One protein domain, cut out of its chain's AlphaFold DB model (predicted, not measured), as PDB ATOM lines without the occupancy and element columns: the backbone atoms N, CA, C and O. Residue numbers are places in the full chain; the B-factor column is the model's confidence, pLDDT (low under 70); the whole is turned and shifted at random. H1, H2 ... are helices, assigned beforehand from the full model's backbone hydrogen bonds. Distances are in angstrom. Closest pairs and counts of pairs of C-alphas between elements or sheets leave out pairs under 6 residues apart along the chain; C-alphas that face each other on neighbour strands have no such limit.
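What this domain is: This is residues 297 to 376 of the 1258 residues of an uncharacterized protein of Linderina pennispora (UniProt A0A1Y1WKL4). Look for three nearly aligned helices, H4, H1 and H3, whose centres make a triangle in a small bundle, with a shorter helix, H2, slanting away from it. Only the last part of H2 packs on the bundle, at the later part of H4; residues 318 to 326, of which 321 to 326 belong to H2, stick out. The printed part has 80 residues with four named helices, in the order H1, H2, H3, H4, and no named strand; its class is all helix. The whole is compact, with a radius of gyration of the C-alphas of 11.9 A, and rounded, spanning 31 by 28 by 20 A.

Where its parts are: Start with the longest helix, H4, residues 356 to 376: find C-alpha 356 at (18.829, 56.150, -10.898), and from there the helix runs 30.0 A to C-alpha 376 at (18.004, 32.118, -28.795). H1 is residues 297 to 313; it begins at C-alpha 297 at (21.978, 41.527, -36.725) and is 24.7 A long. H3, residues 337 to 350, measures 19.8 A from first to last C-alpha. H2, residues 321 to 332, measures 16.7 A.

How they stand to each other: H4 is the hub, touching the three other helices, and H1, H3 and H4 form a bundle, a set of helices side by side. H3 and H4 are a helical hairpin: they touch at a shallow tilt of 23 degrees and run opposite ways, and their closest C-alphas, those of Leu 350 and Leu 362, are 5.6 A apart. Look next at residues 308 to 313 of H1, which touch residues 357 to 365 of H4; the closest C-alphas, of Leu 312 and Leu 357, are 5.4 A apart, and the helices run opposite ways at a shallow tilt of 21 degrees. H1 touches H3 with residues 297 to 301 alone, the same way at a shallow tilt of 15 degrees; the closest C-alphas, of Arg 301 and Leu 339, are 5.8 A apart. Residues 328 to 332 of H2 touch residues 368 to 376 of H4, at a steep tilt of 53 degrees, with the C-alphas of Lys 332 and Cys 372 closest at 4.6 A. H1 and H2 are close but not clearly touching, with the C-alphas of Ala 300 and Leu 331 closest at 6.2 A. H2 and H3 are apart. In H2, H3 and H4 each O i to N i+4 pair is within hydrogen-bond range; in H1, 12 of 13 are.

The domain as a whole: The two C-alphas farthest apart are those of Asn 333 and Asp 354, at 31.7 A. The printed part has no cut. The links H2 to H3 and H3 to H4 are tight, H1 to H2 is short, and no link is long. The mean pLDDT of the printed part is 91.1; look at residue 317 for the one value under 70.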
ATOM      1  N   TRP A 297      20.991  41.625 -37.800       93.31
ATOM      2  CA  TRP A 297      21.978  41.527 -36.725       93.31
ATOM      3  C   TRP A 297      22.601  42.874 -36.332       93.31
ATOM      4  O   TRP A 297      23.067  43.009 -35.199       93.31
ATOM      5  N   ASN A 298      22.622  43.855 -37.244       94.44
ATOM      6  CA  ASN A 298      23.102  45.209 -36.974       94.44
ATOM      7  C   ASN A 298      22.004  46.038 -36.303       94.44
ATOM      8  O   ASN A 298      22.224  46.612 -35.238       94.44
ATOM      9  N   TRP A 299      20.802  46.031 -36.886       92.81
ATOM     10  CA  TRP A 299      19.651  46.779 -36.372       92.81
ATOM     11  C   TRP A 299      19.278  46.351 -34.950       92.81
ATOM     12  O   TRP A 299      19.006  47.200 -34.116       92.81
ATOM     13  N   ALA A 300      19.390  45.063 -34.614       93.38
ATOM     14  CA  ALA A 300      19.159  44.584 -33.249       93.38
ATOM     15  C   ALA A 300      20.109  45.208 -32.202       93.38
ATOM     16  O   ALA A 300      19.698  45.505 -31.079       93.38
ATOM     17  N   ARG A 301      21.383  45.417 -32.570       95.12
ATOM     18  CA  ARG A 301      22.390  46.073 -31.716       95.12
ATOM     19  C   ARG A 301      22.134  47.573 -31.613       95.12
ATOM     20  O   ARG A 301      22.195  48.116 -30.514       95.12
ATOM     21  N   GLN A 302      21.800  48.213 -32.733       93.19
ATOM     22  CA  GLN A 302      21.443  49.630 -32.786       93.19
ATOM     23  C   GLN A 302      20.193  49.929 -31.946       93.19
ATOM     24  O   GLN A 302      20.269  50.743 -31.034       93.19
ATOM     25  N   ASP A 303      19.087  49.215 -32.164       92.19
ATOM     26  CA  ASP A 303      17.829  49.385 -31.425       92.19
ATOM     27  C   ASP A 303      18.001  49.208 -29.907       92.19
ATOM     28  O   ASP A 303      17.300  49.862 -29.129       92.19
ATOM     29  N   THR A 304      18.914  48.322 -29.493       94.44
ATOM     30  CA  THR A 304      19.282  48.077 -28.087       94.44
ATOM     31  C   THR A 304      20.118  49.227 -27.525       94.44
ATOM     32  O   THR A 304      19.823  49.723 -26.438       94.44
ATOM     33  N   PHE A 305      21.131  49.682 -28.270       93.06
ATOM     34  CA  PHE A 305      21.974  50.815 -27.887       93.06
ATOM     35  C   PHE A 305      21.156  52.102 -27.760       93.06
ATOM     36  O   PHE A 305      21.174  52.729 -26.708       93.06
ATOM     37  N   GLU A 306      20.355  52.444 -28.773       91.75
ATOM     38  CA  GLU A 306      19.475  53.619 -28.772       91.75
ATOM     39  C   GLU A 306      18.494  53.614 -27.586       91.75
ATOM     40  O   GLU A 306      18.210  54.667 -27.018       91.75
ATOM     41  N   TRP A 307      17.994  52.442 -27.168       92.00
ATOM     42  CA  TRP A 307      17.129  52.341 -25.985       92.00
ATOM     43  C   TRP A 307      17.899  52.640 -24.696       92.00
ATOM     44  O   TRP A 307      17.501  53.507 -23.918       92.00
ATOM     45  N   ILE A 308      19.016  51.943 -24.480       93.44
ATOM     46  CA  ILE A 308      19.824  52.057 -23.261       93.44
ATOM     47  C   ILE A 308      20.406  53.475 -23.139       93.44
ATOM     48  O   ILE A 308      20.307  54.088 -22.078       93.44
ATOM     49  N   SER A 309      20.919  54.046 -24.230       91.31
ATOM     50  CA  SER A 309      21.407  55.428 -24.276       91.31
ATOM     51  C   SER A 309      20.306  56.462 -24.019       91.31
ATOM     52  O   SER A 309      20.558  57.407 -23.277       91.31
ATOM     53  N   GLY A 310      19.087  56.277 -24.545       91.69
ATOM     54  CA  GLY A 310      17.957  57.179 -24.274       91.69
ATOM     55  C   GLY A 310      17.492  57.161 -22.811       91.69
ATOM     56  O   GLY A 310      17.130  58.199 -22.255       91.69
ATOM     57  N   ILE A 311      17.568  56.004 -22.140       92.12
ATOM     58  CA  ILE A 311      17.339  55.912 -20.686       92.12
ATOM     59  C   ILE A 311      18.439  56.663 -19.921       92.12
ATOM     60  O   ILE A 311      18.142  57.373 -18.961       92.12
ATOM     61  N   LEU A 312      19.699  56.542 -20.352       90.94
ATOM     62  CA  LEU A 312      20.849  57.191 -19.713       90.94
ATOM     63  C   LEU A 312      20.891  58.715 -19.916       90.94
ATOM     64  O   LEU A 312      21.314  59.419 -18.998       90.94
ATOM     65  N   SER A 313      20.441  59.240 -21.063       89.38
ATOM     66  CA  SER A 313      20.310  60.691 -21.279       89.38
ATOM     67  C   SER A 313      19.085  61.294 -20.582       89.38
ATOM     68  O   SER A 313      19.058  62.495 -20.311       89.38
ATOM     69  N   GLY A 314      18.091  60.466 -20.241       87.56
ATOM     70  CA  GLY A 314      16.803  60.907 -19.701       87.56
ATOM     71  C   GLY A 314      15.820  61.383 -20.777       87.56
ATOM     72  O   GLY A 314      14.794  61.969 -20.440       87.56
ATOM     73  N   GLU A 315      16.120  61.124 -22.051       85.19
ATOM     74  CA  GLU A 315      15.299  61.477 -23.220       85.19
ATOM     75  C   GLU A 315      14.407  60.308 -23.680       85.19
ATOM     76  O   GLU A 315      13.818  60.353 -24.759       85.19
ATOM     77  N   GLU A 316      14.302  59.248 -22.867       78.00
ATOM     78  CA  GLU A 316      13.426  58.101 -23.109       78.00
ATOM     79  C   GLU A 316      11.986  58.565 -23.424       78.00
ATOM     80  O   GLU A 316      11.331  59.180 -22.572       78.00
ATOM     81  N   PRO A 317      11.457  58.277 -24.629       69.50
ATOM     82  CA  PRO A 317      10.114  58.691 -24.994       69.50
ATOM     83  C   PRO A 317       9.074  57.933 -24.162       69.50
ATOM     84  O   PRO A 317       9.216  56.740 -23.895       69.50
ATOM     85  N   SER A 318       7.985  58.620 -23.809       75.19
ATOM     86  CA  SER A 318       6.838  58.043 -23.098       75.19
ATOM     87  C   SER A 318       6.086  57.036 -23.981       75.19
ATOM     88  O   SER A 318       5.057  57.364 -24.570       75.19
ATOM     89  N   MET A 319       6.606  55.813 -24.074       80.69
ATOM     90  CA  MET A 319       5.989  54.699 -24.793       80.69
ATOM     91  C   MET A 319       4.755  54.177 -24.053       80.69
ATOM     92  O   MET A 319       4.743  54.066 -22.826       80.69
ATOM     93  N   ASP A 320       3.727  53.800 -24.809       80.12
ATOM     94  CA  ASP A 320       2.624  53.003 -24.291       80.12
ATOM     95  C   ASP A 320       3.047  51.530 -24.102       80.12
ATOM     96  O   ASP A 320       4.093  51.075 -24.580       80.12
ATOM     97  N   ARG A 321       2.202  50.755 -23.416       82.19
ATOM     98  CA  ARG A 321       2.476  49.342 -23.120       82.19
ATOM     99  C   ARG A 321       2.562  48.471 -24.381       82.19
ATOM    100  O   ARG A 321       3.362  47.539 -24.395       82.19
ATOM    101  N   GLY A 322       1.776  48.751 -25.419       80.31
ATOM    102  CA  GLY A 322       1.823  48.040 -26.696       80.31
ATOM    103  C   GLY A 322       3.152  48.263 -27.410       80.31
ATOM    104  O   GLY A 322       3.846  47.295 -27.721       80.31
ATOM    105  N   THR A 323       3.575  49.522 -27.581       84.19
ATOM    106  CA  THR A 323       4.881  49.850 -28.192       84.19
ATOM    107  C   THR A 323       6.054  49.248 -27.414       84.19
ATOM    108  O   THR A 323       6.961  48.681 -28.029       84.19
ATOM    109  N   TYR A 324       6.022  49.292 -26.076       89.19
ATOM    110  CA  TYR A 324       7.033  48.642 -25.232       89.19
ATOM    111  C   TYR A 324       7.137  47.137 -25.535       89.19
ATOM    112  O   TYR A 324       8.215  46.633 -25.857       89.19
ATOM    113  N   MET A 325       6.004  46.422 -25.498       89.81
ATOM    114  CA  MET A 325       5.973  44.977 -25.752       89.81
ATOM    115  C   MET A 325       6.378  44.637 -27.194       89.81
ATOM    116  O   MET A 325       7.132  43.685 -27.386       89.81
ATOM    117  N   LYS A 326       5.967  45.431 -28.198       89.00
ATOM    118  CA  LYS A 326       6.420  45.281 -29.595       89.00
ATOM    119  C   LYS A 326       7.943  45.396 -29.720       89.00
ATOM    120  O   LYS A 326       8.556  44.582 -30.411       89.00
ATOM    121  N   ARG A 327       8.574  46.360 -29.037       90.94
ATOM    122  CA  ARG A 327      10.034  46.566 -29.104       90.94
ATOM    123  C   ARG A 327      10.815  45.419 -28.450       90.94
ATOM    124  O   ARG A 327      11.807  44.977 -29.027       90.94
ATOM    125  N   ILE A 328      10.347  44.885 -27.314       92.88
ATOM    126  CA  ILE A 328      10.917  43.667 -26.701       92.88
ATOM    127  C   ILE A 328      10.736  42.456 -27.625       92.88
ATOM    128  O   ILE A 328      11.710  41.764 -27.922       92.88
ATOM    129  N   HIS A 329       9.520  42.229 -28.134       93.00
ATOM    130  CA  HIS A 329       9.203  41.111 -29.032       93.00
ATOM    131  C   HIS A 329      10.107  41.097 -30.270       93.00
ATOM    132  O   HIS A 329      10.690  40.069 -30.617       93.00
ATOM    133  N   MET A 330      10.334  42.264 -30.881       92.69
ATOM    134  CA  MET A 330      11.239  42.359 -32.022       92.69
ATOM    135  C   MET A 330      12.718  42.173 -31.672       92.69
ATOM    136  O   MET A 330      13.491  41.790 -32.548       92.69
ATOM    137  N   LEU A 331      13.150  42.398 -30.428       94.19
ATOM    138  CA  LEU A 331      14.500  42.020 -29.992       94.19
ATOM    139  C   LEU A 331      14.623  40.497 -29.798       94.19
ATOM    140  O   LEU A 331      15.596  39.928 -30.297       94.19
ATOM    141  N   LYS A 332      13.606  39.817 -29.232       94.12
ATOM    142  CA  LYS A 332      13.537  38.336 -29.188       94.12
ATOM    143  C   LYS A 332      13.679  37.735 -30.588       94.12
ATOM    144  O   LYS A 332      14.601  36.964 -30.850       94.12
ATOM    145  N   ASN A 333      12.849  38.194 -31.527       94.00
ATOM    146  CA  ASN A 333      12.860  37.757 -32.928       94.00
ATOM    147  C   ASN A 333      14.180  38.033 -33.675       94.00
ATOM    148  O   ASN A 333      14.369  37.504 -34.768       94.00
ATOM    149  N   ARG A 334      15.096  38.845 -33.127       93.38
ATOM    150  CA  ARG A 334      16.423  39.152 -33.699       93.38
ATOM    151  C   ARG A 334      17.593  38.582 -32.882       93.38
ATOM    152  O   ARG A 334      18.753  38.878 -33.192       93.38
ATOM    153  N   SER A 335      17.314  37.768 -31.859       93.94
ATOM    154  CA  SER A 335      18.323  37.240 -30.937       93.94
ATOM    155  C   SER A 335      19.437  36.477 -31.663       93.94
ATOM    156  O   SER A 335      19.197  35.557 -32.452       93.94
ATOM    157  N   ASN A 336      20.677  36.898 -31.407       92.69
ATOM    158  CA  ASN A 336      21.896  36.352 -31.999       92.69
ATOM    159  C   ASN A 336      23.085  36.504 -31.024       92.69
ATOM    160  O   ASN A 336      23.087  37.443 -30.222       92.69
ATOM    161  N   PRO A 337      24.136  35.662 -31.116       93.50
ATOM    162  CA  PRO A 337      25.256  35.689 -30.170       93.50
ATOM    163  C   PRO A 337      25.966  37.047 -30.050       93.50
ATOM    164  O   PRO A 337      26.408  37.411 -28.965       93.50
ATOM    165  N   GLY A 338      26.042  37.829 -31.134       93.50
ATOM    166  CA  GLY A 338      26.670  39.155 -31.111       93.50
ATOM    167  C   GLY A 338      25.861  40.209 -30.347       93.50
ATOM    168  O   GLY A 338      26.452  41.091 -29.731       93.50
ATOM    169  N   LEU A 339      24.528  40.106 -30.344       95.12
ATOM    170  CA  LEU A 339      23.666  40.924 -29.485       95.12
ATOM    171  C   LEU A 339      23.809  40.514 -28.011       95.12
ATOM    172  O   LEU A 339      23.929  41.375 -27.146       95.12
ATOM    173  N   LEU A 340      23.845  39.208 -27.728       95.62
ATOM    174  CA  LEU A 340      23.983  38.698 -26.360       95.62
ATOM    175  C   LEU A 340      25.328  39.090 -25.726       95.62
ATOM    176  O   LEU A 340      25.345  39.493 -24.567       95.62
ATOM    177  N   LEU A 341      26.431  39.052 -26.484       95.56
ATOM    178  CA  LEU A 341      27.742  39.542 -26.033       95.56
ATOM    179  C   LEU A 341      27.734  41.054 -25.748       95.56
ATOM    180  O   LEU A 341      28.276  41.492 -24.736       95.56
ATOM    181  N   MET A 342      27.085  41.850 -26.604       95.00
ATOM    182  CA  MET A 342      26.937  43.295 -26.397       95.00
ATOM    183  C   MET A 342      26.117  43.612 -25.139       95.00
ATOM    184  O   MET A 342      26.505  44.474 -24.355       95.00
ATOM    185  N   LEU A 343      25.016  42.891 -24.912       95.81
ATOM    186  CA  LEU A 343      24.204  43.020 -23.700       95.81
ATOM    187  C   LEU A 343      24.983  42.615 -22.442       95.81
ATOM    188  O   LEU A 343      24.920  43.330 -21.451       95.81
ATOM    189  N   GLN A 344      25.762  41.528 -22.484       95.56
ATOM    190  CA  GLN A 344      26.623  41.117 -21.365       95.56
ATOM    191  C   GLN A 344      27.660  42.191 -21.006       95.56
ATOM    192  O   GLN A 344      27.844  42.481 -19.825       95.56
ATOM    193  N   ALA A 345      28.296  42.811 -22.006       91.75
ATOM    194  CA  ALA A 345      29.221  43.922 -21.786       91.75
ATOM    195  C   ALA A 345      28.507  45.136 -21.163       91.75
ATOM    196  O   ALA A 345      28.929  45.619 -20.115       91.75
ATOM    197  N   LEU A 346      27.377  45.568 -21.740       92.38
ATOM    198  CA  LEU A 346      26.589  46.696 -21.227       92.38
ATOM    199  C   LEU A 346      26.092  46.461 -19.793       92.38
ATOM    200  O   LEU A 346      26.197  47.361 -18.966       92.38
ATOM    201  N   ILE A 347      25.610  45.256 -19.473       95.44
ATOM    202  CA  ILE A 347      25.215  44.859 -18.113       95.44
ATOM    203  C   ILE A 347      26.419  44.945 -17.165       95.44
ATOM    204  O   ILE A 347      26.310  45.559 -16.108       95.44
ATOM    205  N   SER A 348      27.583  44.411 -17.557       93.19
ATOM    206  CA  SER A 348      28.804  44.478 -16.742       93.19
ATOM    207  C   SER A 348      29.251  45.918 -16.466       93.19
ATOM    208  O   SER A 348      29.693  46.210 -15.356       93.19
ATOM    209  N   THR A 349      29.133  46.828 -17.438       89.50
ATOM    210  CA  THR A 349      29.425  48.256 -17.239       89.50
ATOM    211  C   THR A 349      28.385  48.906 -16.323       89.50
ATOM    212  O   THR A 349      28.744  49.557 -15.341       89.50
ATOM    213  N   LEU A 350      27.091  48.699 -16.591       92.25
ATOM    214  CA  LEU A 350      25.988  49.314 -15.846       92.25
ATOM    215  C   LEU A 350      25.912  48.847 -14.383       92.25
ATOM    216  O   LEU A 350      25.578  49.651 -13.517       92.25
ATOM    217  N   GLN A 351      26.313  47.608 -14.076       92.56
ATOM    218  CA  GLN A 351      26.451  47.107 -12.699       92.56
ATOM    219  C   GLN A 351      27.509  47.859 -11.867       92.56
ATOM    220  O   GLN A 351      27.501  47.760 -10.641       92.56
ATOM    221  N   THR A 352      28.399  48.632 -12.503       86.94
ATOM    222  CA  THR A 352      29.386  49.495 -11.823       86.94
ATOM    223  C   THR A 352      28.997  50.980 -11.791       86.94
ATOM    224  O   THR A 352      29.724  51.787 -11.214       86.94
ATOM    225  N   ALA A 353      27.862  51.359 -12.392       83.94
ATOM    226  CA  ALA A 353      27.485  52.752 -12.613       83.94
ATOM    227  C   ALA A 353      26.475  53.278 -11.569       83.94
ATOM    228  O   ALA A 353      25.334  52.823 -11.474       83.94
ATOM    229  N   ASP A 354      26.877  54.309 -10.821       79.88
ATOM    230  CA  ASP A 354      26.022  54.973  -9.833       79.88
ATOM    231  C   ASP A 354      24.909  55.823 -10.475       79.88
ATOM    232  O   ASP A 354      25.149  56.660 -11.347       79.88
ATOM    233  N   GLY A 355      23.685  55.696  -9.949       88.62
ATOM    234  CA  GLY A 355      22.574  56.619 -10.213       88.62
ATOM    235  C   GLY A 355      21.298  55.971 -10.758       88.62
ATOM    236  O   GLY A 355      21.311  54.888 -11.341       88.62
ATOM    237  N   LEU A 356      20.168  56.668 -10.584       90.00
ATOM    238  CA  LEU A 356      18.829  56.150 -10.898       90.00
ATOM    239  C   LEU A 356      18.655  55.759 -12.377       90.00
ATOM    240  O   LEU A 356      18.060  54.726 -12.663       90.00
ATOM    241  N   LEU A 357      19.180  56.558 -13.313       91.56
ATOM    242  CA  LEU A 357      19.091  56.250 -14.746       91.56
ATOM    243  C   LEU A 357      19.954  55.038 -15.127       91.56
ATOM    244  O   LEU A 357      19.509  54.215 -15.918       91.56
ATOM    245  N   ALA A 358      21.129  54.873 -14.509       91.94
ATOM    246  CA  ALA A 358      21.966  53.689 -14.700       91.94
ATOM    247  C   ALA A 358      21.285  52.416 -14.168       91.94
ATOM    248  O   ALA A 358      21.289  51.395 -14.848       91.94
ATOM    249  N   HIS A 359      20.610  52.494 -13.014       93.19
ATOM    250  CA  HIS A 359      19.835  51.373 -12.470       93.19
ATOM    251  C   HIS A 359      18.637  51.001 -13.366       93.19
ATOM    252  O   HIS A 359      18.414  49.820 -13.614       93.19
ATOM    253  N   ARG A 360      17.907  51.985 -13.918       92.50
ATOM    254  CA  ARG A 360      16.834  51.729 -14.903       92.50
ATOM    255  C   ARG A 360      17.369  51.132 -16.208       92.50
ATOM    256  O   ARG A 360      16.753  50.232 -16.769       92.50
ATOM    257  N   ALA A 361      18.511  51.621 -16.690       94.25
ATOM    258  CA  ALA A 361      19.169  51.090 -17.879       94.25
ATOM    259  C   ALA A 361      19.650  49.643 -17.664       94.25
ATOM    260  O   ALA A 361      19.523  48.825 -18.572       94.25
ATOM    261  N   LEU A 362      20.142  49.319 -16.463       95.88
ATOM    262  CA  LEU A 362      20.526  47.964 -16.066       95.88
ATOM    263  C   LEU A 362      19.321  47.019 -16.052       95.88
ATOM    264  O   LEU A 362      19.354  46.002 -16.736       95.88
ATOM    265  N   GLU A 363      18.243  47.383 -15.349       94.69
ATOM    266  CA  GLU A 363      16.993  46.607 -15.303       94.69
ATOM    267  C   GLU A 363      16.450  46.341 -16.720       94.69
ATOM    268  O   GLU A 363      16.077  45.214 -17.055       94.69
ATOM    269  N   GLN A 364      16.495  47.349 -17.601       94.69
ATOM    270  CA  GLN A 364      16.064  47.206 -18.991       94.69
ATOM    271  C   GLN A 364      17.004  46.315 -19.827       94.69
ATOM    272  O   GLN A 364      16.522  45.538 -20.656       94.69
ATOM    273  N   ALA A 365      18.321  46.393 -19.617       96.25
ATOM    274  CA  ALA A 365      19.312  45.567 -20.305       96.25
ATOM    275  C   ALA A 365      19.256  44.097 -19.852       96.25
ATOM    276  O   ALA A 365      19.276  43.201 -20.696       96.25
ATOM    277  N   GLU A 366      19.117  43.841 -18.548       96.88
ATOM    278  CA  GLU A 366      18.914  42.501 -17.980       96.88
ATOM    279  C   GLU A 366      17.588  41.889 -18.468       96.88
ATOM    280  O   GLU A 366      17.572  40.725 -18.875       96.88
ATOM    281  N   THR A 367      16.512  42.684 -18.550       96.06
ATOM    282  CA  THR A 367      15.233  42.269 -19.161       96.06
ATOM    283  C   THR A 367      15.413  41.857 -20.626       96.06
ATOM    284  O   THR A 367      15.056  40.740 -21.000       96.06
ATOM    285  N   ILE A 368      16.023  42.712 -21.462       96.19
ATOM    286  CA  ILE A 368      16.265  42.404 -22.883       96.19
ATOM    287  C   ILE A 368      17.153  41.159 -23.023       96.19
ATOM    288  O   ILE A 368      16.883  40.311 -23.873       96.19
ATOM    289  N   TYR A 369      18.187  41.019 -22.191       96.88
ATOM    290  CA  TYR A 369      19.080  39.864 -22.207       96.88
ATOM    291  C   TYR A 369      18.356  38.560 -21.858       96.88
ATOM    292  O   TYR A 369      18.539  37.576 -22.571       96.88
ATOM    293  N   ALA A 370      17.510  38.539 -20.823       96.25
ATOM    294  CA  ALA A 370      16.733  37.356 -20.453       96.25
ATOM    295  C   ALA A 370      15.785  36.920 -21.587       96.25
ATOM    296  O   ALA A 370      15.831  35.770 -22.027       96.25
ATOM    297  N   GLU A 371      15.004  37.861 -22.121       94.75
ATOM    298  CA  GLU A 371      14.059  37.642 -23.223       94.75
ATOM    299  C   GLU A 371      14.776  37.161 -24.505       94.75
ATOM    300  O   GLU A 371      14.350  36.200 -25.156       94.75
ATOM    301  N   CYS A 372      15.918  37.766 -24.854       95.12
ATOM    302  CA  CYS A 372      16.741  37.335 -25.988       95.12
ATOM    303  C   CYS A 372      17.413  35.974 -25.744       95.12
ATOM    304  O   CYS A 372      17.615  35.216 -26.695       95.12
ATOM    305  N   LYS A 373      17.777  35.639 -24.500       94.69
ATOM    306  CA  LYS A 373      18.460  34.378 -24.183       94.69
ATOM    307  C   LYS A 373      17.508  33.184 -24.169       94.69
ATOM    308  O   LYS A 373      17.898  32.110 -24.613       94.69
ATOM    309  N   GLU A 374      16.264  33.377 -23.732       92.25
ATOM    310  CA  GLU A 374      15.193  32.381 -23.864       92.25
ATOM    311  C   GLU A 374      14.896  32.074 -25.344       92.25
ATOM    312  O   GLU A 374      14.842  30.916 -25.750       92.25
ATOM    313  N   SER A 375      14.772  33.120 -26.167       88.88
ATOM    314  CA  SER A 375      14.425  33.014 -27.594       88.88
ATOM    315  C   SER A 375      15.583  32.609 -28.520       88.88
ATOM    316  O   SER A 375      15.367  32.422 -29.716       88.88
ATOM    317  N   GLU A 376      16.801  32.414 -28.000       83.94
ATOM    318  CA  GLU A 376      18.004  32.118 -28.795       83.94
ATOM    319  C   GLU A 376      17.819  30.912 -29.739       83.94
ATOM    320  O   GLU A 376      18.275  30.963 -30.880       83.94
TER     321      GLU A 376